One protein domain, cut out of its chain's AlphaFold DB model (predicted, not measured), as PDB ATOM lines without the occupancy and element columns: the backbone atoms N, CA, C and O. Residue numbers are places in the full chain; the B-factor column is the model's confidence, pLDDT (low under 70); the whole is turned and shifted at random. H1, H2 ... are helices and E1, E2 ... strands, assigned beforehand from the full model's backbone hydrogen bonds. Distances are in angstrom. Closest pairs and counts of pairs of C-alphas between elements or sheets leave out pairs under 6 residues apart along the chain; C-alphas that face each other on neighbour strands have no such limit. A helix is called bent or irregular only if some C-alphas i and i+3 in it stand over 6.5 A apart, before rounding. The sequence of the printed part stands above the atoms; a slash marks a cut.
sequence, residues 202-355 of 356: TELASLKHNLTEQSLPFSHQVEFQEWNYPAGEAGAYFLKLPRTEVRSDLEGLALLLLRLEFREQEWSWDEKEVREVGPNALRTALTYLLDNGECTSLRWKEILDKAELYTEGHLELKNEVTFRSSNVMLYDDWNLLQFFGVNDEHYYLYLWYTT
ATOM      1  N   THR A 202     215.777 204.968 205.813       86.69
ATOM      2  CA  THR A 202     215.943 204.502 204.430       86.69
ATOM      3  C   THR A 202     214.877 203.474 204.055       86.69
ATOM      4  O   THR A 202     214.239 203.620 203.017       86.69
ATOM      5  N   GLU A 203     214.629 202.475 204.904       86.94
ATOM      6  CA  GLU A 203     213.596 201.458 204.660       86.94
ATOM      7  C   GLU A 203     212.190 202.058 204.663       86.94
ATOM      8  O   GLU A 203     211.379 201.726 203.799       86.94
ATOM      9  N   LEU A 204     211.916 203.006 205.567       88.88
ATOM     10  CA  LEU A 204     210.655 203.753 205.582       88.88
ATOM     11  C   LEU A 204     210.451 204.565 204.293       88.88
ATOM     12  O   LEU A 204     209.351 204.592 203.736       88.88
ATOM     13  N   ALA A 205     211.510 205.198 203.781       88.94
ATOM     14  CA  ALA A 205     211.463 205.929 202.519       88.94
ATOM     15  C   ALA A 205     211.217 204.989 201.328       88.94
ATOM     16  O   ALA A 205     210.413 205.308 200.448       88.94
ATOM     17  N   SER A 206     211.856 203.814 201.319       88.44
ATOM     18  CA  SER A 206     211.608 202.773 200.319       88.44
ATOM     19  C   SER A 206     210.169 202.258 200.371       88.44
ATOM     20  O   SER A 206     209.527 202.168 199.325       88.44
ATOM     21  N   LEU A 207     209.626 201.991 201.566       88.19
ATOM     22  CA  LEU A 207     208.224 201.608 201.738       88.19
ATOM     23  C   LEU A 207     207.299 202.674 201.149       88.19
ATOM     24  O   LEU A 207     206.482 202.365 200.285       88.19
ATOM     25  N   LYS A 208     207.476 203.940 201.552       89.94
ATOM     26  CA  LYS A 208     206.670 205.075 201.078       89.94
ATOM     27  C   LYS A 208     206.663 205.189 199.551       89.94
ATOM     28  O   LYS A 208     205.616 205.489 198.973       89.94
ATOM     29  N   HIS A 209     207.809 204.966 198.904       88.19
ATOM     30  CA  HIS A 209     207.934 205.010 197.446       88.19
ATOM     31  C   HIS A 209     207.166 203.869 196.759       88.19
ATOM     32  O   HIS A 209     206.498 204.102 195.756       88.19
ATOM     33  N   ASN A 210     207.196 202.666 197.337       85.31
ATOM     34  CA  ASN A 210     206.649 201.451 196.726       85.31
ATOM     35  C   ASN A 210     205.156 201.202 197.021       85.31
ATOM     36  O   ASN A 210     204.582 200.252 196.489       85.31
ATOM     37  N   LEU A 211     204.495 202.048 197.823       83.12
ATOM     38  CA  LEU A 211     203.084 201.878 198.219       83.12
ATOM     39  C   LEU A 211     202.090 201.773 197.049       83.12
ATOM     40  O   LEU A 211     201.006 201.231 197.226       83.12
ATOM     41  N   THR A 212     202.410 202.308 195.869       70.81
ATOM     42  CA  THR A 212     201.549 202.183 194.677       70.81
ATOM     43  C   THR A 212     201.691 200.845 193.962       70.81
ATOM     44  O   THR A 212     200.792 200.456 193.224       70.81
ATOM     45  N   GLU A 213     202.818 200.160 194.152       62.09
ATOM     46  CA  GLU A 213     203.123 198.879 193.508       62.09
ATOM     47  C   GLU A 213     202.816 197.682 194.422       62.09
ATOM     48  O   GLU A 213     202.659 196.560 193.944       62.09
ATOM     49  N   GLN A 214     202.692 197.913 195.733       65.44
ATOM     50  CA  GLN A 214     202.391 196.885 196.727       65.44
ATOM     51  C   GLN A 214     200.901 196.839 197.086       65.44
ATOM     52  O   GLN A 214     200.242 197.865 197.247       65.44
ATOM     53  N   SER A 215     200.367 195.630 197.279       71.38
ATOM     54  CA  SER A 215     199.093 195.467 197.980       71.38
ATOM     55  C   SER A 215     199.288 195.840 199.445       71.38
ATOM     56  O   SER A 215     200.156 195.258 200.097       71.38
ATOM     57  N   LEU A 216     198.477 196.762 199.965       77.75
ATOM     58  CA  LEU A 216     198.511 197.072 201.389       77.75
ATOM     59  C   LEU A 216     198.225 195.826 202.231       77.75
ATOM     60  O   LEU A 216     197.327 195.052 201.873       77.75
ATOM     61  N   PRO A 217     198.947 195.641 203.348       75.44
ATOM     62  CA  PRO A 217     198.596 194.612 204.306       75.44
ATOM     63  C   PRO A 217     197.222 194.931 204.913       75.44
ATOM     64  O   PRO A 217     196.877 196.092 205.135       75.44
ATOM     65  N   PHE A 218     196.434 193.894 205.179       88.50
ATOM     66  CA  PHE A 218     195.178 193.993 205.911       88.50
ATOM     67  C   PHE A 218     195.054 192.782 206.830       88.50
ATOM     68  O   PHE A 218     195.266 191.652 206.394       88.50
ATOM     69  N   SER A 219     194.702 193.023 208.090       90.62
ATOM     70  CA  SER A 219     194.395 191.971 209.053       90.62
ATOM     71  C   SER A 219     193.217 192.387 209.927       90.62
ATOM     72  O   SER A 219     193.099 193.539 210.356       90.62
ATOM     73  N   HIS A 220     192.359 191.414 210.224       91.88
ATOM     74  CA  HIS A 220     191.299 191.550 211.220       91.88
ATOM     75  C   HIS A 220     191.799 191.327 212.655       91.88
ATOM     76  O   HIS A 220     191.048 191.578 213.592       91.88
ATOM     77  N   GLN A 221     193.037 190.857 212.837       92.25
ATOM     78  CA  GLN A 221     193.602 190.479 214.137       92.25
ATOM     79  C   GLN A 221     194.379 191.616 214.815       92.25
ATOM     80  O   GLN A 221     195.122 191.369 215.761       92.25
ATOM     81  N   VAL A 222     194.236 192.860 214.343       93.88
ATOM     82  CA  VAL A 222     194.835 194.005 215.034       93.88
ATOM     83  C   VAL A 222     194.006 194.326 216.277       93.88
ATOM     84  O   VAL A 222     192.894 194.851 216.171       93.88
ATOM     85  N   GLU A 223     194.552 194.023 217.450       93.25
ATOM     86  CA  GLU A 223     193.971 194.421 218.729       93.25
ATOM     87  C   GLU A 223     194.260 195.896 218.994       93.25
ATOM     88  O   GLU A 223     195.340 196.397 218.680       93.25
ATOM     89  N   PHE A 224     193.291 196.591 219.586       91.56
ATOM     90  CA  PHE A 224     193.365 198.022 219.840       91.56
ATOM     91  C   PHE A 224     192.870 198.336 221.249       91.56
ATOM     92  O   PHE A 224     191.771 197.923 221.629       91.56
ATOM     93  N   GLN A 225     193.668 199.079 222.005       90.25
ATOM     94  CA  GLN A 225     193.343 199.545 223.347       90.25
ATOM     95  C   GLN A 225     193.575 201.056 223.437       90.25
ATOM     96  O   GLN A 225     194.529 201.581 222.862       90.25
ATOM     97  N   GLU A 226     192.685 201.743 224.149       90.25
ATOM     98  CA  GLU A 226     192.676 203.198 224.300       90.25
ATOM     99  C   GLU A 226     192.500 203.574 225.767       90.25
ATOM    100  O   GLU A 226     191.641 203.024 226.464       90.25
ATOM    101  N   TRP A 227     193.284 204.553 226.206       87.81
ATOM    102  CA  TRP A 227     193.192 205.156 227.526       87.81
ATOM    103  C   TRP A 227     193.071 206.666 227.390       87.81
ATOM    104  O   TRP A 227     193.790 207.291 226.617       87.81
ATOM    105  N   ASN A 228     192.177 207.241 228.188       85.25
ATOM    106  CA  ASN A 228     191.962 208.677 228.281       85.25
ATOM    107  C   ASN A 228     192.272 209.120 229.711       85.25
ATOM    108  O   ASN A 228     191.767 208.514 230.660       85.25
ATOM    109  N   TYR A 229     193.077 210.172 229.862       81.00
ATOM    110  CA  TYR A 229     193.540 210.706 231.143       81.00
ATOM    111  C   TYR A 229     192.958 212.115 231.356       81.00
ATOM    112  O   TYR A 229     193.551 213.113 230.936       81.00
ATOM    113  N   PRO A 230     191.786 212.241 232.014       66.31
ATOM    114  CA  PRO A 230     191.022 213.492 232.038       66.31
ATOM    115  C   PRO A 230     191.707 214.640 232.784       66.31
ATOM    116  O   PRO A 230     191.345 215.795 232.591       66.31
ATOM    117  N   ALA A 231     192.662 214.331 233.665       68.56
ATOM    118  CA  ALA A 231     193.336 215.322 234.499       68.56
ATOM    119  C   ALA A 231     194.391 216.156 233.745       68.56
ATOM    120  O   ALA A 231     194.763 217.214 234.245       68.56
ATOM    121  N   GLY A 232     194.847 215.713 232.565       63.62
ATOM    122  CA  GLY A 232     195.953 216.341 231.826       63.62
ATOM    123  C   GLY A 232     195.763 216.425 230.310       63.62
ATOM    124  O   GLY A 232     196.756 216.516 229.597       63.62
ATOM    125  N   GLU A 233     194.520 216.331 229.818       81.50
ATOM    126  CA  GLU A 233     194.197 216.294 228.375       81.50
ATOM    127  C   GLU A 233     195.108 215.341 227.578       81.50
ATOM    128  O   GLU A 233     195.564 215.641 226.475       81.50
ATOM    129  N   ALA A 234     195.427 214.199 228.185       86.75
ATOM    130  CA  ALA A 234     196.338 213.218 227.625       86.75
ATOM    131  C   ALA A 234     195.588 211.942 227.252       86.75
ATOM    132  O   ALA A 234     194.603 211.560 227.897       86.75
ATOM    133  N   GLY A 235     196.081 211.262 226.227       89.38
ATOM    134  CA  GLY A 235     195.542 210.003 225.741       89.38
ATOM    135  C   GLY A 235     196.655 209.040 225.364       89.38
ATOM    136  O   GLY A 235     197.796 209.436 225.128       89.38
ATOM    137  N   ALA A 236     196.323 207.752 225.323       91.12
ATOM    138  CA  ALA A 236     197.229 206.733 224.830       91.12
ATOM    139  C   ALA A 236     196.509 205.656 224.020       91.12
ATOM    140  O   ALA A 236     195.393 205.248 224.347       91.12
ATOM    141  N   TYR A 237     197.202 205.149 223.006       93.06
ATOM    142  CA  TYR A 237     196.800 204.009 222.199       93.06
ATOM    143  C   TYR A 237     197.854 202.913 222.276       93.06
ATOM    144  O   TYR A 237     199.055 203.176 222.202       93.06
ATOM    145  N   PHE A 238     197.396 201.671 222.374       93.19
ATOM    146  CA  PHE A 238     198.250 200.496 222.270       93.19
ATOM    147  C   PHE A 238     197.629 199.501 221.301       93.19
ATOM    148  O   PHE A 238     196.481 199.080 221.460       93.19
ATOM    149  N   LEU A 239     198.395 199.152 220.276       95.81
ATOM    150  CA  LEU A 239     197.976 198.259 219.212       95.81
ATOM    151  C   LEU A 239     198.857 197.020 219.211       95.81
ATOM    152  O   LEU A 239     200.070 197.135 219.393       95.81
ATOM    153  N   LYS A 240     198.259 195.858 218.942       95.31
ATOM    154  CA  LYS A 240     198.981 194.591 218.785       95.31
ATOM    155  C   LYS A 240     198.581 193.878 217.510       95.31
ATOM    156  O   LYS A 240     197.420 193.895 217.116       95.31
ATOM    157  N   LEU A 241     199.550 193.214 216.900       95.75
ATOM    158  CA  LEU A 241     199.379 192.409 215.701       95.75
ATOM    159  C   LEU A 241     200.167 191.103 215.863       95.75
ATOM    160  O   LEU A 241     201.386 191.168 216.044       95.75
ATOM    161  N   PRO A 242     199.528 189.924 215.769       92.88
ATOM    162  CA  PRO A 242     200.242 188.654 215.791       92.88
ATOM    163  C   PRO A 242     201.287 188.584 214.679       92.88
ATOM    164  O   PRO A 242     201.017 188.932 213.526       92.88
ATOM    165  N   ARG A 243     202.492 188.102 214.997       87.81
ATOM    166  CA  ARG A 243     203.604 188.079 214.028       87.81
ATOM    167  C   ARG A 243     203.321 187.230 212.792       87.81
ATOM    168  O   ARG A 243     203.910 187.470 211.747       87.81
ATOM    169  N   THR A 244     202.414 186.263 212.902       86.50
ATOM    170  CA  THR A 244     202.000 185.376 211.807       86.50
ATOM    171  C   THR A 244     201.216 186.080 210.700       86.50
ATOM    172  O   THR A 244     201.081 185.519 209.616       86.50
ATOM    173  N   GLU A 245     200.698 187.285 210.952       88.75
ATOM    174  CA  GLU A 245     199.857 188.021 210.001       88.75
ATOM    175  C   GLU A 245     200.660 188.757 208.917       88.75
ATOM    176  O   GLU A 245     200.105 189.129 207.884       88.75
ATOM    177  N   VAL A 246     201.962 188.972 209.128       87.38
ATOM    178  CA  VAL A 246     202.824 189.760 208.235       87.38
ATOM    179  C   VAL A 246     204.158 189.066 207.986       87.38
ATOM    180  O   VAL A 246     204.596 188.208 208.748       87.38
ATOM    181  N   ARG A 247     204.826 189.430 206.890       85.19
ATOM    182  CA  ARG A 247     206.054 188.759 206.428       85.19
ATOM    183  C   ARG A 247     207.332 189.434 206.904       85.19
ATOM    184  O   ARG A 247     208.407 188.860 206.756       85.19
ATOM    185  N   SER A 248     207.230 190.657 207.414       85.94
ATOM    186  CA  SER A 248     208.374 191.451 207.859       85.94
ATOM    187  C   SER A 248     207.982 192.465 208.929       85.94
ATOM    188  O   SER A 248     206.820 192.864 209.019       85.94
ATOM    189  N   ASP A 249     208.978 192.936 209.677       88.56
ATOM    190  CA  ASP A 249     208.838 194.012 210.663       88.56
ATOM    191  C   ASP A 249     208.263 195.290 210.036       88.56
ATOM    192  O   ASP A 249     207.430 195.970 210.632       88.56
ATOM    193  N   LEU A 250     208.664 195.587 208.796       89.00
ATOM    194  CA  LEU A 250     208.214 196.757 208.047       89.00
ATOM    195  C   LEU A 250     206.727 196.663 207.672       89.00
ATOM    196  O   LEU A 250     206.012 197.658 207.765       89.00
ATOM    197  N   GLU A 251     206.246 195.474 207.294       89.69
ATOM    198  CA  GLU A 251     204.810 195.229 207.092       89.69
ATOM    199  C   GLU A 251     204.035 195.326 208.413       89.69
ATOM    200  O   GLU A 251     202.939 195.889 208.433       89.69
ATOM    201  N   GLY A 252     204.608 194.828 209.516       93.00
ATOM    202  CA  GLY A 252     204.023 194.940 210.854       93.00
ATOM    203  C   GLY A 252     203.838 196.394 211.283       93.00
ATOM    204  O   GLY A 252     202.733 196.793 211.652       93.00
ATOM    205  N   LEU A 253     204.885 197.211 211.148       94.12
ATOM    206  CA  LEU A 253     204.817 198.649 211.402       94.12
ATOM    207  C   LEU A 253     203.793 199.334 210.493       94.12
ATOM    208  O   LEU A 253     202.971 200.109 210.974       94.12
ATOM    209  N   ALA A 254     203.832 199.054 209.187       92.94
ATOM    210  CA  ALA A 254     202.930 199.663 208.216       92.94
ATOM    211  C   ALA A 254     201.459 199.398 208.555       92.94
ATOM    212  O   ALA A 254     200.640 200.314 208.495       92.94
ATOM    213  N   LEU A 255     201.130 198.160 208.935       94.69
ATOM    214  CA  LEU A 255     199.768 197.773 209.278       94.69
ATOM    215  C   LEU A 255     199.299 198.418 210.589       94.69
ATOM    216  O   LEU A 255     198.159 198.872 210.666       94.69
ATOM    217  N   LEU A 256     200.174 198.503 211.596       96.69
ATOM    218  CA  LEU A 256     199.857 199.155 212.868       96.69
ATOM    219  C   LEU A 256     199.709 200.677 212.722       96.69
ATOM    220  O   LEU A 256     198.748 201.234 213.249       96.69
ATOM    221  N   LEU A 257     200.592 201.339 211.964       95.31
ATOM    222  CA  LEU A 257     200.458 202.765 211.637       95.31
ATOM    223  C   LEU A 257     199.160 203.030 210.879       95.31
ATOM    224  O   LEU A 257     198.402 203.923 211.235       95.31
ATOM    225  N   LEU A 258     198.863 202.220 209.863       94.88
ATOM    226  CA  LEU A 258     197.635 202.362 209.091       94.88
ATOM    227  C   LEU A 258     196.388 202.170 209.963       94.88
ATOM    228  O   LEU A 258     195.419 202.915 209.823       94.88
ATOM    229  N   ARG A 259     196.410 201.199 210.885       95.69
ATOM    230  CA  ARG A 259     195.309 200.994 211.829       95.69
ATOM    231  C   ARG A 259     195.110 202.200 212.741       95.69
ATOM    232  O   ARG A 259     193.959 202.555 213.004       95.69
ATOM    233  N   LEU A 260     196.203 202.791 213.221       95.38
ATOM    234  CA  LEU A 260     196.188 203.977 214.071       95.38
ATOM    235  C   LEU A 260     195.571 205.176 213.332       95.38
ATOM    236  O   LEU A 260     194.616 205.755 213.835       95.38
ATOM    237  N   GLU A 261     196.007 205.456 212.100       94.56
ATOM    238  CA  GLU A 261     195.445 206.528 211.260       94.56
ATOM    239  C   GLU A 261     193.934 206.361 211.045       94.56
ATOM    240  O   GLU A 261     193.158 207.301 211.195       94.56
ATOM    241  N   PHE A 262     193.483 205.138 210.748       94.31
ATOM    242  CA  PHE A 262     192.055 204.848 210.591       94.31
ATOM    243  C   PHE A 262     191.261 205.136 211.862       94.31
ATOM    244  O   PHE A 262     190.107 205.553 211.788       94.31
ATOM    245  N   ARG A 263     191.860 204.899 213.033       92.75
ATOM    246  CA  ARG A 263     191.211 205.206 214.302       92.75
ATOM    247  C   ARG A 263     191.110 206.711 214.526       92.75
ATOM    248  O   ARG A 263     190.027 207.161 214.888       92.75
ATOM    249  N   GLU A 264     192.193 207.454 214.315       89.75
ATOM    250  CA  GLU A 264     192.228 208.908 214.516       89.75
ATOM    251  C   GLU A 264     191.276 209.653 213.572       89.75
ATOM    252  O   GLU A 264     190.676 210.652 213.956       89.75
ATOM    253  N   GLN A 265     191.088 209.137 212.354       92.19
ATOM    254  CA  GLN A 265     190.150 209.689 211.371       92.19
ATOM    255  C   GLN A 265     188.712 209.153 211.510       92.19
ATOM    256  O   GLN A 265     187.845 209.517 210.715       92.19
ATOM    257  N   GLU A 266     188.456 208.274 212.484       92.06
ATOM    258  CA  GLU A 266     187.168 207.596 212.695       92.06
ATOM    259  C   GLU A 266     186.641 206.831 211.457       92.06
ATOM    260  O   GLU A 266     185.432 206.698 211.250       92.06
ATOM    261  N   TRP A 267     187.541 206.295 210.627       94.12
ATOM    262  CA  TRP A 267     187.201 205.495 209.443       94.12
ATOM    263  C   TRP A 267     186.869 204.037 209.793       94.12
ATOM    264  O   TRP A 267     187.322 203.499 210.811       94.12
ATOM    265  N   SER A 268     186.087 203.361 208.938       92.50
ATOM    266  CA  SER A 268     185.764 201.943 209.141       92.50
ATOM    267  C   SER A 268     186.960 201.055 208.785       92.50
ATOM    268  O   SER A 268     187.666 201.250 207.798       92.50
ATOM    269  N   TRP A 269     187.215 200.054 209.632       93.38
ATOM    270  CA  TRP A 269     188.288 199.080 209.422       93.38
ATOM    271  C   TRP A 269     187.781 197.867 208.654       93.38
ATOM    272  O   TRP A 269     187.615 196.775 209.204       93.38
ATOM    273  N   ASP A 270     187.532 198.069 207.367       92.50
ATOM    274  CA  ASP A 270     187.228 196.998 206.432       92.50
ATOM    275  C   ASP A 270     188.156 197.030 205.220       92.50
ATOM    276  O   ASP A 270     188.738 198.050 204.856       92.50
ATOM    277  N   GLU A 271     188.317 195.864 204.598       91.25
ATOM    278  CA  GLU A 271     189.302 195.665 203.540       91.25
ATOM    279  C   GLU A 271     189.066 196.591 202.339       91.25
ATOM    280  O   GLU A 271     190.016 197.008 201.675       91.25
ATOM    281  N   LYS A 272     187.804 196.926 202.047       91.25
ATOM    282  CA  LYS A 272     187.472 197.781 200.913       91.25
ATOM    283  C   LYS A 272     187.931 199.210 201.185       91.25
ATOM    284  O   LYS A 272     188.639 199.772 200.351       91.25
ATOM    285  N   GLU A 273     187.578 199.767 202.339       91.00
ATOM    286  CA  GLU A 273     187.992 201.121 202.709       91.00
ATOM    287  C   GLU A 273     189.519 201.220 202.847       91.00
ATOM    288  O   GLU A 273     190.137 202.125 202.283       91.00
ATOM    289  N   VAL A 274     190.167 200.219 203.456       91.38
ATOM    290  CA  VAL A 274     191.636 200.130 203.539       91.38
ATOM    291  C   VAL A 274     192.294 200.134 202.158       91.38
ATOM    292  O   VAL A 274     193.297 200.819 201.957       91.38
ATOM    293  N   ARG A 275     191.730 199.432 201.171       89.69
ATOM    294  CA  ARG A 275     192.243 199.453 199.791       89.69
ATOM    295  C   ARG A 275     192.034 200.800 199.097       89.69
ATOM    296  O   ARG A 275     192.868 201.177 198.277       89.69
ATOM    297  N   GLU A 276     190.946 201.505 199.397       89.69
ATOM    298  CA  GLU A 276     190.591 202.775 198.751       89.69
ATOM    299  C   GLU A 276     191.383 203.965 199.314       89.69
ATOM    300  O   GLU A 276     191.989 204.715 198.543       89.69
ATOM    301  N   VAL A 277     191.412 204.143 200.639       91.44
ATOM    302  CA  VAL A 277     192.027 205.325 201.280       91.44
ATOM    303  C   VAL A 277     193.367 205.029 201.950       91.44
ATOM    304  O   VAL A 277     194.193 205.932 202.117       91.44
ATOM    305  N   GLY A 278     193.638 203.761 202.266       91.62
ATOM    306  CA  GLY A 278     194.820 203.358 203.020       91.62
ATOM    307  C   GLY A 278     196.164 203.762 202.409       91.62
ATOM    308  O   GLY A 278     197.035 204.181 203.173       91.62
ATOM    309  N   PRO A 279     196.379 203.734 201.072       91.81
ATOM    310  CA  PRO A 279     197.696 204.066 200.528       91.81
ATOM    311  C   PRO A 279     198.063 205.530 200.772       91.81
ATOM    312  O   PRO A 279     199.228 205.857 200.992       91.81
ATOM    313  N   ASN A 280     197.066 206.417 200.750       91.12
ATOM    314  CA  ASN A 280     197.265 207.837 201.018       91.12
ATOM    315  C   ASN A 280     197.416 208.109 202.518       91.12
ATOM    316  O   ASN A 280     198.262 208.921 202.892       91.12
ATOM    317  N   ALA A 281     196.658 207.404 203.362       92.56
ATOM    318  CA  ALA A 281     196.773 207.489 204.815       92.56
ATOM    319  C   ALA A 281     198.171 207.066 205.285       92.56
ATOM    320  O   ALA A 281     198.904 207.859 205.870       92.56
ATOM    321  N   LEU A 282     198.616 205.869 204.889       93.50
ATOM    322  CA  LEU A 282     199.942 205.363 205.235       93.50
ATOM    323  C   LEU A 282     201.064 206.235 204.653       93.50
ATOM    324  O   LEU A 282     202.066 206.480 205.318       93.50
ATOM    325  N   ARG A 283     200.905 206.764 203.431       92.88
ATOM    326  CA  ARG A 283     201.879 207.714 202.867       92.88
ATOM    327  C   ARG A 283     201.988 208.981 203.713       92.88
ATOM    328  O   ARG A 283     203.088 209.515 203.845       92.88
ATOM    329  N   THR A 284     200.875 209.464 204.256       92.25
ATOM    330  CA  THR A 284     200.837 210.645 205.125       92.25
ATOM    331  C   THR A 284     201.562 210.352 206.437       92.25
ATOM    332  O   THR A 284     202.536 211.042 206.735       92.25
ATOM    333  N   ALA A 285     201.213 209.254 207.116       92.50
ATOM    334  CA  ALA A 285     201.877 208.791 208.337       92.50
ATOM    335  C   ALA A 285     203.398 208.638 208.159       92.50
ATOM    336  O   ALA A 285     204.196 209.198 208.912       92.50
ATOM    337  N   LEU A 286     203.824 207.946 207.093       92.94
ATOM    338  CA  LEU A 286     205.243 207.759 206.778       92.94
ATOM    339  C   LEU A 286     205.950 209.075 206.445       92.94
ATOM    340  O   LEU A 286     207.144 209.198 206.691       92.94
ATOM    341  N   THR A 287     205.252 210.056 205.865       93.19
ATOM    342  CA  THR A 287     205.842 211.377 205.598       93.19
ATOM    343  C   THR A 287     206.159 212.089 206.899       93.19
ATOM    344  O   THR A 287     207.300 212.496 207.084       93.19
ATOM    345  N   TYR A 288     205.195 212.152 207.820       90.44
ATOM    346  CA  TYR A 288     205.428 212.736 209.136       90.44
ATOM    347  C   TYR A 288     206.574 212.036 209.865       90.44
ATOM    348  O   TYR A 288     207.476 212.716 210.354       90.44
ATOM    349  N   LEU A 289     206.590 210.696 209.855       91.50
ATOM    350  CA  LEU A 289     207.628 209.899 210.510       91.50
ATOM    351  C   LEU A 289     209.023 210.121 209.910       91.50
ATOM    352  O   LEU A 289     210.008 210.194 210.639       91.50
ATOM    353  N   LEU A 290     209.134 210.255 208.589       91.88
ATOM    354  CA  LEU A 290     210.414 210.533 207.934       91.88
ATOM    355  C   LEU A 290     210.932 211.936 208.262       91.88
ATOM    356  O   LEU A 290     212.123 212.091 208.561       91.88
ATOM    357  N   ASP A 291     210.038 212.922 208.216       91.38
ATOM    358  CA  ASP A 291     210.375 214.333 208.382       91.38
ATOM    359  C   ASP A 291     210.713 214.665 209.842       91.38
ATOM    360  O   ASP A 291     211.649 215.423 210.090       91.38
ATOM    361  N   ASN A 292     210.006 214.056 210.802       89.12
ATOM    362  CA  ASN A 292     210.053 214.454 212.214       89.12
ATOM    363  C   ASN A 292     210.471 213.332 213.179       89.12
ATOM    364  O   ASN A 292     210.873 213.629 214.298       89.12
ATOM    365  N   GLY A 293     210.386 212.059 212.784       88.12
ATOM    366  CA  GLY A 293     210.698 210.934 213.668       88.12
ATOM    367  C   GLY A 293     212.193 210.669 213.830       88.12
ATOM    368  O   GLY A 293     213.015 211.130 213.031       88.12
ATOM    369  N   GLU A 294     212.560 209.881 214.838       85.06
ATOM    370  CA  GLU A 294     213.966 209.603 215.170       85.06
ATOM    371  C   GLU A 294     214.458 208.224 214.712       85.06
ATOM    372  O   GLU A 294     215.596 208.100 214.257       85.06
ATOM    373  N   CYS A 295     213.601 207.198 214.774       85.94
ATOM    374  CA  CYS A 295     213.950 205.796 214.503       85.94
ATOM    375  C   CYS A 295     215.185 205.323 215.294       85.94
ATOM    376  O   CYS A 295     216.119 204.751 214.727       85.94
ATOM    377  N   THR A 296     215.207 205.569 216.606       84.56
ATOM    378  CA  THR A 296     216.304 205.157 217.493       84.56
ATOM    379  C   THR A 296     215.965 203.879 218.254       84.56
ATOM    380  O   THR A 296     214.863 203.707 218.766       84.56
ATOM    381  N   SER A 297     216.914 202.944 218.323       84.00
ATOM    382  CA  SER A 297     216.749 201.707 219.098       84.00
ATOM    383  C   SER A 297     216.731 202.014 220.596       84.00
ATOM    384  O   SER A 297     217.578 202.769 221.076       84.00
ATOM    385  N   LEU A 298     215.800 201.405 221.333       78.62
ATOM    386  CA  LEU A 298     215.682 201.562 222.781       78.62
ATOM    387  C   LEU A 298     215.552 200.229 223.507       78.62
ATOM    388  O   LEU A 298     214.951 199.263 223.028       78.62
ATOM    389  N   ARG A 299     216.074 200.204 224.734       78.62
ATOM    390  CA  ARG A 299     215.902 199.068 225.641       78.62
ATOM    391  C   ARG A 299     214.497 199.076 226.239       78.62
ATOM    392  O   ARG A 299     213.961 200.127 226.577       78.62
ATOM    393  N   TRP A 300     213.944 197.885 226.459       77.56
ATOM    394  CA  TRP A 300     212.609 197.674 227.036       77.56
ATOM    395  C   TRP A 300     212.355 198.491 228.314       77.56
ATOM    396  O   TRP A 300     211.288 199.074 228.472       77.56
ATOM    397  N   LYS A 301     213.350 198.585 229.205       76.81
ATOM    398  CA  LYS A 301     213.221 199.322 230.464       76.81
ATOM    399  C   LYS A 301     213.119 200.832 230.250       76.81
ATOM    400  O   LYS A 301     212.323 201.468 230.917       76.81
ATOM    401  N   GLU A 302     213.860 201.386 229.291       83.38
ATOM    402  CA  GLU A 302     213.786 202.817 228.966       83.38
ATOM    403  C   GLU A 302     212.395 203.188 228.436       83.38
ATOM    404  O   GLU A 302     211.874 204.253 228.755       83.38
ATOM    405  N   ILE A 303     211.757 202.277 227.696       84.19
ATOM    406  CA  ILE A 303     210.365 202.433 227.264       84.19
ATOM    407  C   ILE A 303     209.394 202.364 228.436       84.19
ATOM    408  O   ILE A 303     208.507 203.208 228.522       84.19
ATOM    409  N   LEU A 304     209.552 201.388 229.332       84.44
ATOM    410  CA  LEU A 304     208.687 201.278 230.506       84.44
ATOM    411  C   LEU A 304     208.820 202.500 231.417       84.44
ATOM    412  O   LEU A 304     207.802 203.044 231.825       84.44
ATOM    413  N   ASP A 305     210.045 202.964 231.672       84.56
ATOM    414  CA  ASP A 305     210.313 204.140 232.503       84.56
ATOM    415  C   ASP A 305     209.674 205.401 231.882       84.56
ATOM    416  O   ASP A 305     209.040 206.189 232.585       84.56
ATOM    417  N   LYS A 306     209.770 205.574 230.552       85.69
ATOM    418  CA  LYS A 306     209.107 206.672 229.825       85.69
ATOM    419  C   LYS A 306     207.581 206.559 229.864       85.69
ATOM    420  O   LYS A 306     206.907 207.536 230.169       85.69
ATOM    421  N   ALA A 307     207.023 205.384 229.583       82.44
ATOM    422  CA  ALA A 307     205.578 205.179 229.605       82.44
ATOM    423  C   ALA A 307     204.996 205.375 231.015       82.44
ATOM    424  O   ALA A 307     203.943 205.990 231.163       82.44
ATOM    425  N   GLU A 308     205.685 204.907 232.059       83.12
ATOM    426  CA  GLU A 308     205.278 205.085 233.458       83.12
ATOM    427  C   GLU A 308     205.309 206.563 233.868       83.12
ATOM    428  O   GLU A 308     204.374 207.025 234.523       83.12
ATOM    429  N   LEU A 309     206.313 207.323 233.408       81.94
ATOM    430  CA  LEU A 309     206.406 208.768 233.625       81.94
ATOM    431  C   LEU A 309     205.207 209.530 233.035       81.94
ATOM    432  O   LEU A 309     204.659 210.400 233.705       81.94
ATOM    433  N   TYR A 310     204.800 209.210 231.804       77.31
ATOM    434  CA  TYR A 310     203.741 209.944 231.098       77.31
ATOM    435  C   TYR A 310     202.317 209.468 231.410       77.31
ATOM    436  O   TYR A 310     201.358 210.216 231.228       77.31
ATOM    437  N   THR A 311     202.155 208.227 231.875       71.50
ATOM    438  CA  THR A 311     200.837 207.642 232.185       71.50
ATOM    439  C   THR A 311     200.533 207.580 233.678       71.50
ATOM    440  O   THR A 311     199.520 206.995 234.059       71.50
ATOM    441  N   GLU A 312     201.404 208.127 234.532       69.19
ATOM    442  CA  GLU A 312     201.312 208.040 236.000       69.19
ATOM    443  C   GLU A 312     201.108 206.592 236.507       69.19
ATOM    444  O   GLU A 312     200.463 206.341 237.524       69.19
ATOM    445  N   GLY A 313     201.641 205.608 235.773       64.00
ATOM    446  CA  GLY A 313     201.519 204.181 236.089       64.00
ATOM    447  C   GLY A 313     200.166 203.538 235.753       64.00
ATOM    448  O   GLY A 313     199.937 202.382 236.110       64.00
ATOM    449  N   HIS A 314     199.265 204.235 235.054       64.06
ATOM    450  CA  HIS A 314     197.963 203.693 234.655       64.06
ATOM    451  C   HIS A 314     198.018 202.718 233.472       64.06
ATOM    452  O   HIS A 314     197.028 202.034 233.201       64.06
ATOM    453  N   LEU A 315     199.145 202.654 232.762       70.00
ATOM    454  CA  LEU A 315     199.340 201.758 231.632       70.00
ATOM    455  C   LEU A 315     200.281 200.604 231.992       70.00
ATOM    456  O   LEU A 315     201.480 200.789 232.205       70.00
ATOM    457  N   GLU A 316     199.751 199.382 232.001       71.38
ATOM    458  CA  GLU A 316     200.535 198.181 232.288       71.38
ATOM    459  C   GLU A 316     201.104 197.558 231.004       71.38
ATOM    460  O   GLU A 316     200.586 196.583 230.468       71.38
ATOM    461  N   LEU A 317     202.222 198.106 230.521       79.44
ATOM    462  CA  LEU A 317     202.965 197.539 229.383       79.44
ATOM    463  C   LEU A 317     203.890 196.376 229.766       79.44
ATOM    464  O   LEU A 317     204.480 195.747 228.891       79.44
ATOM    465  N   LYS A 318     204.029 196.078 231.062       72.69
ATOM    466  CA  LYS A 318     205.016 195.125 231.608       72.69
ATOM    467  C   LYS A 318     204.832 193.690 231.099       72.69
ATOM    468  O   LYS A 318     205.787 192.919 231.116       72.69
ATOM    469  N   ASN A 319     203.630 193.349 230.634       75.88
ATOM    470  CA  ASN A 319     203.329 192.039 230.055       75.88
ATOM    471  C   ASN A 319     203.726 191.931 228.573       75.88
ATOM    472  O   ASN A 319     203.919 190.827 228.079       75.88
ATOM    473  N   GLU A 320     203.866 193.058 227.874       81.19
ATOM    474  CA  GLU A 320     204.059 193.107 226.418       81.19
ATOM    475  C   GLU A 320     205.487 193.540 226.051       81.19
ATOM    476  O   GLU A 320     206.126 192.980 225.151       81.19
ATOM    477  N   VAL A 321     206.014 194.518 226.792       82.88
ATOM    478  CA  VAL A 321     207.367 195.058 226.654       82.88
ATOM    479  C   VAL A 321     208.245 194.427 227.731       82.88
ATOM    480  O   VAL A 321     208.209 194.808 228.900       82.88
ATOM    481  N   THR A 322     209.042 193.438 227.331       75.31
ATOM    482  CA  THR A 322     209.885 192.644 228.232       75.31
ATOM    483  C   THR A 322     211.345 192.700 227.800       75.31
ATOM    484  O   THR A 322     211.680 193.243 226.750       75.31
ATOM    485  N   PHE A 323     212.233 192.073 228.574       67.62
ATOM    486  CA  PHE A 323     213.647 191.944 228.209       67.62
ATOM    487  C   PHE A 323     213.905 191.207 226.886       67.62
ATOM    488  O   PHE A 323     215.011 191.295 226.360       67.62
ATOM    489  N   ARG A 324     212.908 190.487 226.359       65.62
ATOM    490  CA  ARG A 324     212.973 189.805 225.061       65.62
ATOM    491  C   ARG A 324     212.491 190.666 223.899       65.62
ATOM    492  O   ARG A 324     212.607 190.244 222.755       65.62
ATOM    493  N   SER A 325     211.924 191.833 224.184       80.38
ATOM    494  CA  SER A 325     211.345 192.683 223.158       80.38
ATOM    495  C   SER A 325     212.386 193.619 222.548       80.38
ATOM    496  O   SER A 325     213.197 194.219 223.260       80.38
ATOM    497  N   SER A 326     212.308 193.809 221.233       85.44
ATOM    498  CA  SER A 326     213.104 194.785 220.487       85.44
ATOM    499  C   SER A 326     212.253 195.997 220.152       85.44
ATOM    500  O   SER A 326     211.115 195.844 219.716       85.44
ATOM    501  N   ASN A 327     212.789 197.200 220.354       88.50
ATOM    502  CA  ASN A 327     212.000 198.421 220.264       88.50
ATOM    503  C   ASN A 327     212.733 199.531 219.523       88.50
ATOM    504  O   ASN A 327     213.939 199.712 219.687       88.50
ATOM    505  N   VAL A 328     211.962 200.316 218.782       91.38
ATOM    506  CA  VAL A 328     212.403 201.531 218.116       91.38
ATOM    507  C   VAL A 328     211.489 202.678 218.517       91.38
ATOM    508  O   VAL A 328     210.269 202.617 218.353       91.38
ATOM    509  N   MET A 329     212.101 203.738 219.032       91.31
ATOM    510  CA  MET A 329     211.450 205.015 219.250       91.31
ATOM    511  C   MET A 329     211.189 205.684 217.909       91.31
ATOM    512  O   MET A 329     212.089 205.841 217.078       91.31
ATOM    513  N   LEU A 330     209.938 206.067 217.700       93.19
ATOM    514  CA  LEU A 330     209.493 206.800 216.526       93.19
ATOM    515  C   LEU A 330     209.457 208.299 216.833       93.19
ATOM    516  O   LEU A 330     210.005 209.071 216.050       93.19
ATOM    517  N   TYR A 331     208.913 208.676 217.995       91.88
ATOM    518  CA  TYR A 331     208.843 210.051 218.497       91.88
ATOM    519  C   TYR A 331     209.053 210.105 220.008       91.88
ATOM    520  O   TYR A 331     208.483 209.292 220.728       91.88
ATOM    521  N   ASP A 332     209.808 211.095 220.475       89.81
ATOM    522  CA  ASP A 332     210.038 211.373 221.896       89.81
ATOM    523  C   ASP A 332     210.087 212.892 222.111       89.81
ATOM    524  O   ASP A 332     211.154 213.489 222.226       89.81
ATOM    525  N   ASP A 333     208.915 213.522 222.103       87.81
ATOM    526  CA  ASP A 333     208.744 214.950 222.372       87.81
ATOM    527  C   ASP A 333     207.850 215.167 223.605       87.81
ATOM    528  O   ASP A 333     207.173 214.255 224.084       87.81
ATOM    529  N   TRP A 334     207.836 216.389 224.135       85.88
ATOM    530  CA  TRP A 334     207.137 216.736 225.377       85.88
ATOM    531  C   TRP A 334     205.625 216.463 225.328       85.88
ATOM    532  O   TRP A 334     205.017 216.239 226.374       85.88
ATOM    533  N   ASN A 335     205.026 216.476 224.133       89.31
ATOM    534  CA  ASN A 335     203.602 216.234 223.912       89.31
ATOM    535  C   ASN A 335     203.291 214.944 223.141       89.31
ATOM    536  O   ASN A 335     202.117 214.684 222.869       89.31
ATOM    537  N   LEU A 336     204.308 214.170 222.751       91.12
ATOM    538  CA  LEU A 336     204.141 213.007 221.885       91.12
ATOM    539  C   LEU A 336     205.228 211.964 222.147       91.12
ATOM    540  O   LEU A 336     206.404 212.188 221.870       91.12
ATOM    541  N   LEU A 337     204.813 210.782 222.592       91.81
ATOM    542  CA  LEU A 337     205.679 209.618 222.721       91.81
ATOM    543  C   LEU A 337     205.137 208.499 221.838       91.81
ATOM    544  O   LEU A 337     204.015 208.041 222.039       91.81
ATOM    545  N   GLN A 338     205.931 208.008 220.892       94.75
ATOM    546  CA  GLN A 338     205.534 206.889 220.044       94.75
ATOM    547  C   GLN A 338     206.683 205.908 219.866       94.75
ATOM    548  O   GLN A 338     207.781 206.295 219.473       94.75
ATOM    549  N   PHE A 339     206.417 204.621 220.064       94.00
ATOM    550  CA  PHE A 339     207.389 203.573 219.777       94.00
ATOM    551  C   PHE A 339     206.731 202.361 219.130       94.00
ATOM    552  O   PHE A 339     205.564 202.044 219.362       94.00
ATOM    553  N   PHE A 340     207.531 201.664 218.336       95.31
ATOM    554  CA  PHE A 340     207.195 200.398 217.713       95.31
ATOM    555  C   PHE A 340     208.104 199.314 218.274       95.31
ATOM    556  O   PHE A 340     209.299 199.535 218.466       95.31
ATOM    557  N   GLY A 341     207.556 198.135 218.532       93.31
ATOM    558  CA  GLY A 341     208.360 197.018 218.986       93.31
ATOM    559  C   GLY A 341     207.810 195.667 218.581       93.31
ATOM    560  O   GLY A 341     206.732 195.533 218.001       93.31
ATOM    561  N   VAL A 342     208.617 194.659 218.871       90.62
ATOM    562  CA  VAL A 342     208.335 193.259 218.586       90.62
ATOM    563  C   VAL A 342     208.739 192.421 219.789       90.62
ATOM    564  O   VAL A 342     209.800 192.641 220.376       90.62
ATOM    565  N   ASN A 343     207.890 191.470 220.165       85.69
ATOM    566  CA  ASN A 343     208.200 190.437 221.149       85.69
ATOM    567  C   ASN A 343     208.091 189.038 220.510       85.69
ATOM    568  O   ASN A 343     208.056 188.900 219.283       85.69
ATOM    569  N   ASP A 344     208.079 187.986 221.329       78.81
ATOM    570  CA  ASP A 344     208.033 186.601 220.841       78.81
ATOM    571  C   ASP A 344     206.766 186.326 219.994       78.81
ATOM    572  O   ASP A 344     206.827 185.565 219.028       78.81
ATOM    573  N   GLU A 345     205.645 186.998 220.282       83.31
ATOM    574  CA  GLU A 345     204.321 186.673 219.729       83.31
ATOM    575  C   GLU A 345     203.726 187.772 218.830       83.31
ATOM    576  O   GLU A 345     203.049 187.475 217.840       83.31
ATOM    577  N   HIS A 346     204.000 189.042 219.135       91.88
ATOM    578  CA  HIS A 346     203.317 190.197 218.556       91.88
ATOM    579  C   HIS A 346     204.289 191.289 218.100       91.88
ATOM    580  O   HIS A 346     205.334 191.531 218.708       91.88
ATOM    581  N   TYR A 347     203.885 192.000 217.051       94.62
ATOM    582  CA  TYR A 347     204.270 193.390 216.842       94.62
ATOM    583  C   TYR A 347     203.347 194.287 217.661       94.62
ATOM    584  O   TYR A 347     202.154 193.998 217.783       94.62
ATOM    585  N   TYR A 348     203.872 195.392 218.172       95.06
ATOM    586  CA  TYR A 348     203.075 196.379 218.884       95.06
ATOM    587  C   TYR A 348     203.489 197.807 218.558       95.06
ATOM    588  O   TYR A 348     204.649 198.097 218.262       95.06
ATOM    589  N   LEU A 349     202.513 198.706 218.629       96.12
ATOM    590  CA  LEU A 349     202.695 200.139 218.456       96.12
ATOM    591  C   LEU A 349     202.032 200.843 219.633       96.12
ATOM    592  O   LEU A 349     200.865 200.590 219.937       96.12
ATOM    593  N   TYR A 350     202.782 201.725 220.273       94.62
ATOM    594  CA  TYR A 350     202.284 202.574 221.339       94.62
ATOM    595  C   TYR A 350     202.345 204.030 220.912       94.62
ATOM    596  O   TYR A 350     203.364 204.461 220.372       94.62
ATOM    597  N   LEU A 351     201.280 204.771 221.202       93.88
ATOM    598  CA  LEU A 351     201.231 206.223 221.111       93.88
ATOM    599  C   LEU A 351     200.739 206.781 222.445       93.88
ATOM    600  O   LEU A 351     199.709 206.346 222.944       93.88
ATOM    601  N   TRP A 352     201.422 207.783 222.971       92.81
ATOM    602  CA  TRP A 352     200.912 208.690 223.987       92.81
ATOM    603  C   TRP A 352     201.002 210.116 223.472       92.81
ATOM    604  O   TRP A 352     201.962 210.470 222.785       92.81
ATOM    605  N   TYR A 353     200.004 210.919 223.806       91.62
ATOM    606  CA  TYR A 353     199.939 212.319 223.419       91.62
ATOM    607  C   TYR A 353     199.255 213.159 224.496       91.62
ATOM    608  O   TYR A 353     198.465 212.650 225.294       91.62
ATOM    609  N   THR A 354     199.518 214.463 224.483       88.31
ATOM    610  CA  THR A 354     198.780 215.460 225.270       88.31
ATOM    611  C   THR A 354     198.534 216.729 224.456       88.31
ATOM    612  O   THR A 354     199.327 217.079 223.579       88.31
ATOM    613  N   THR A 355     197.415 217.404 224.725       81.00
ATOM    614  CA  THR A 355     197.078 218.711 224.132       81.00
ATOM    615  C   THR A 355     197.324 219.893 225.070       81.00
ATOM    616  O   THR A 355     197.038 221.027 224.679       81.00
TER     617      THR A 355
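AT A GLANCE: This is residues 202 to 355 of the 356 residues of an uncharacterized protein of Paenibacillus uliginis N3/975 (UniProt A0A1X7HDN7). A twisted sheet of six strands has H2 packed slantwise on one face and H4 over the other, giving three layers, helices on both faces of a sheet. Beyond H2, away from the sheet, H3 crosses H2, and H1 packs on H3. The printed part has 154 residues, with four named helices and six named strands in the order H1 E1 E2 H2 H3 E3 H4 E4 E5 E6. The sheet, in the order E1 E2 E6 E5 E4 E3, is antiparallel, and the class is mixed, helices and strands. The whole is compact, with a radius of gyration of the C-alphas of 14.9 A and spans of 42 by 32 by 29 A.

IN THESE COORDINATES: Find C-alpha 202 at (215.943, 204.502, 204.430), where H1 begins; it runs to residue 210. E1 takes residues 223 to 229, 20.5 A, and E2 residues 234 to 242, 27.5 A. H2, residues 249 to 264, 22.6 A, starts at C-alpha 249, (208.838, 194.012, 210.663). H3, residues 271 to 292, 29.3 A, has a kink of 58 degrees near residue 278 and is irregular: C-alphas 276 and 279 are 7.4 A apart. E3 is residues 296 to 298; H4 is residues 300 to 311, 16.3 A. E4, residues 326 to 333, 20.7 A, bends by 56 degrees at residue 330. E5 is residues 336 to 342, 20.5 A; E6, residues 346 to 354, 26.5 A, ends at C-alpha 354, (198.780, 215.460, 225.270).

HOW THE PARTS SIT: Look for N and O within hydrogen-bond range in the hairpin E1 and E2 at N 225 and O 238, 2.9 A, and between E2 and E6 at N 237 and O 351, 2.8 A. E4 E5 E6 form a meander, each strand the antiparallel neighbour of the one before, with N 328 and O 340 at 2.8 A and N 352 and O 337 at 2.8 A. Edge strand E3 pairs with E4 at N 329 and O 296, 2.8 A. H2 is on the sheet at a height of 8.8 A, over E2 and E6; the C-alphas of Gly 252 and Tyr 347 are its closest to E6, 6.2 A. H4 is on the opposite face at a height of 9.2 A, over E6 and E5. H3, with residues 278 to 285 alone, touches H2 about perpendicular, at 77 degrees; the closest C-alphas, of Leu 258 and Leu 282, are 5.4 A apart. H3 only grazes the sheet with residues 289 to 292. H1 touches H3, closest at the C-alphas of Lys 208 and Arg 283, 5.8 A. Every O i to N i+4 pair is within hydrogen-bond range in H1, H2 and H4; in H3, 16 of 18 are.

THE WHOLE: The C-alphas of Glu 213 and Ala 231 are the two farthest apart, 45.2 A. The printed part has no cut. The links H1 to E1 and H4 to E4 are long, 12 and 14 residues. The mean pLDDT of the printed part is 86.8; residues 213 to 214, 230 to 232, 312 to 314 and 323 to 324 are under 70.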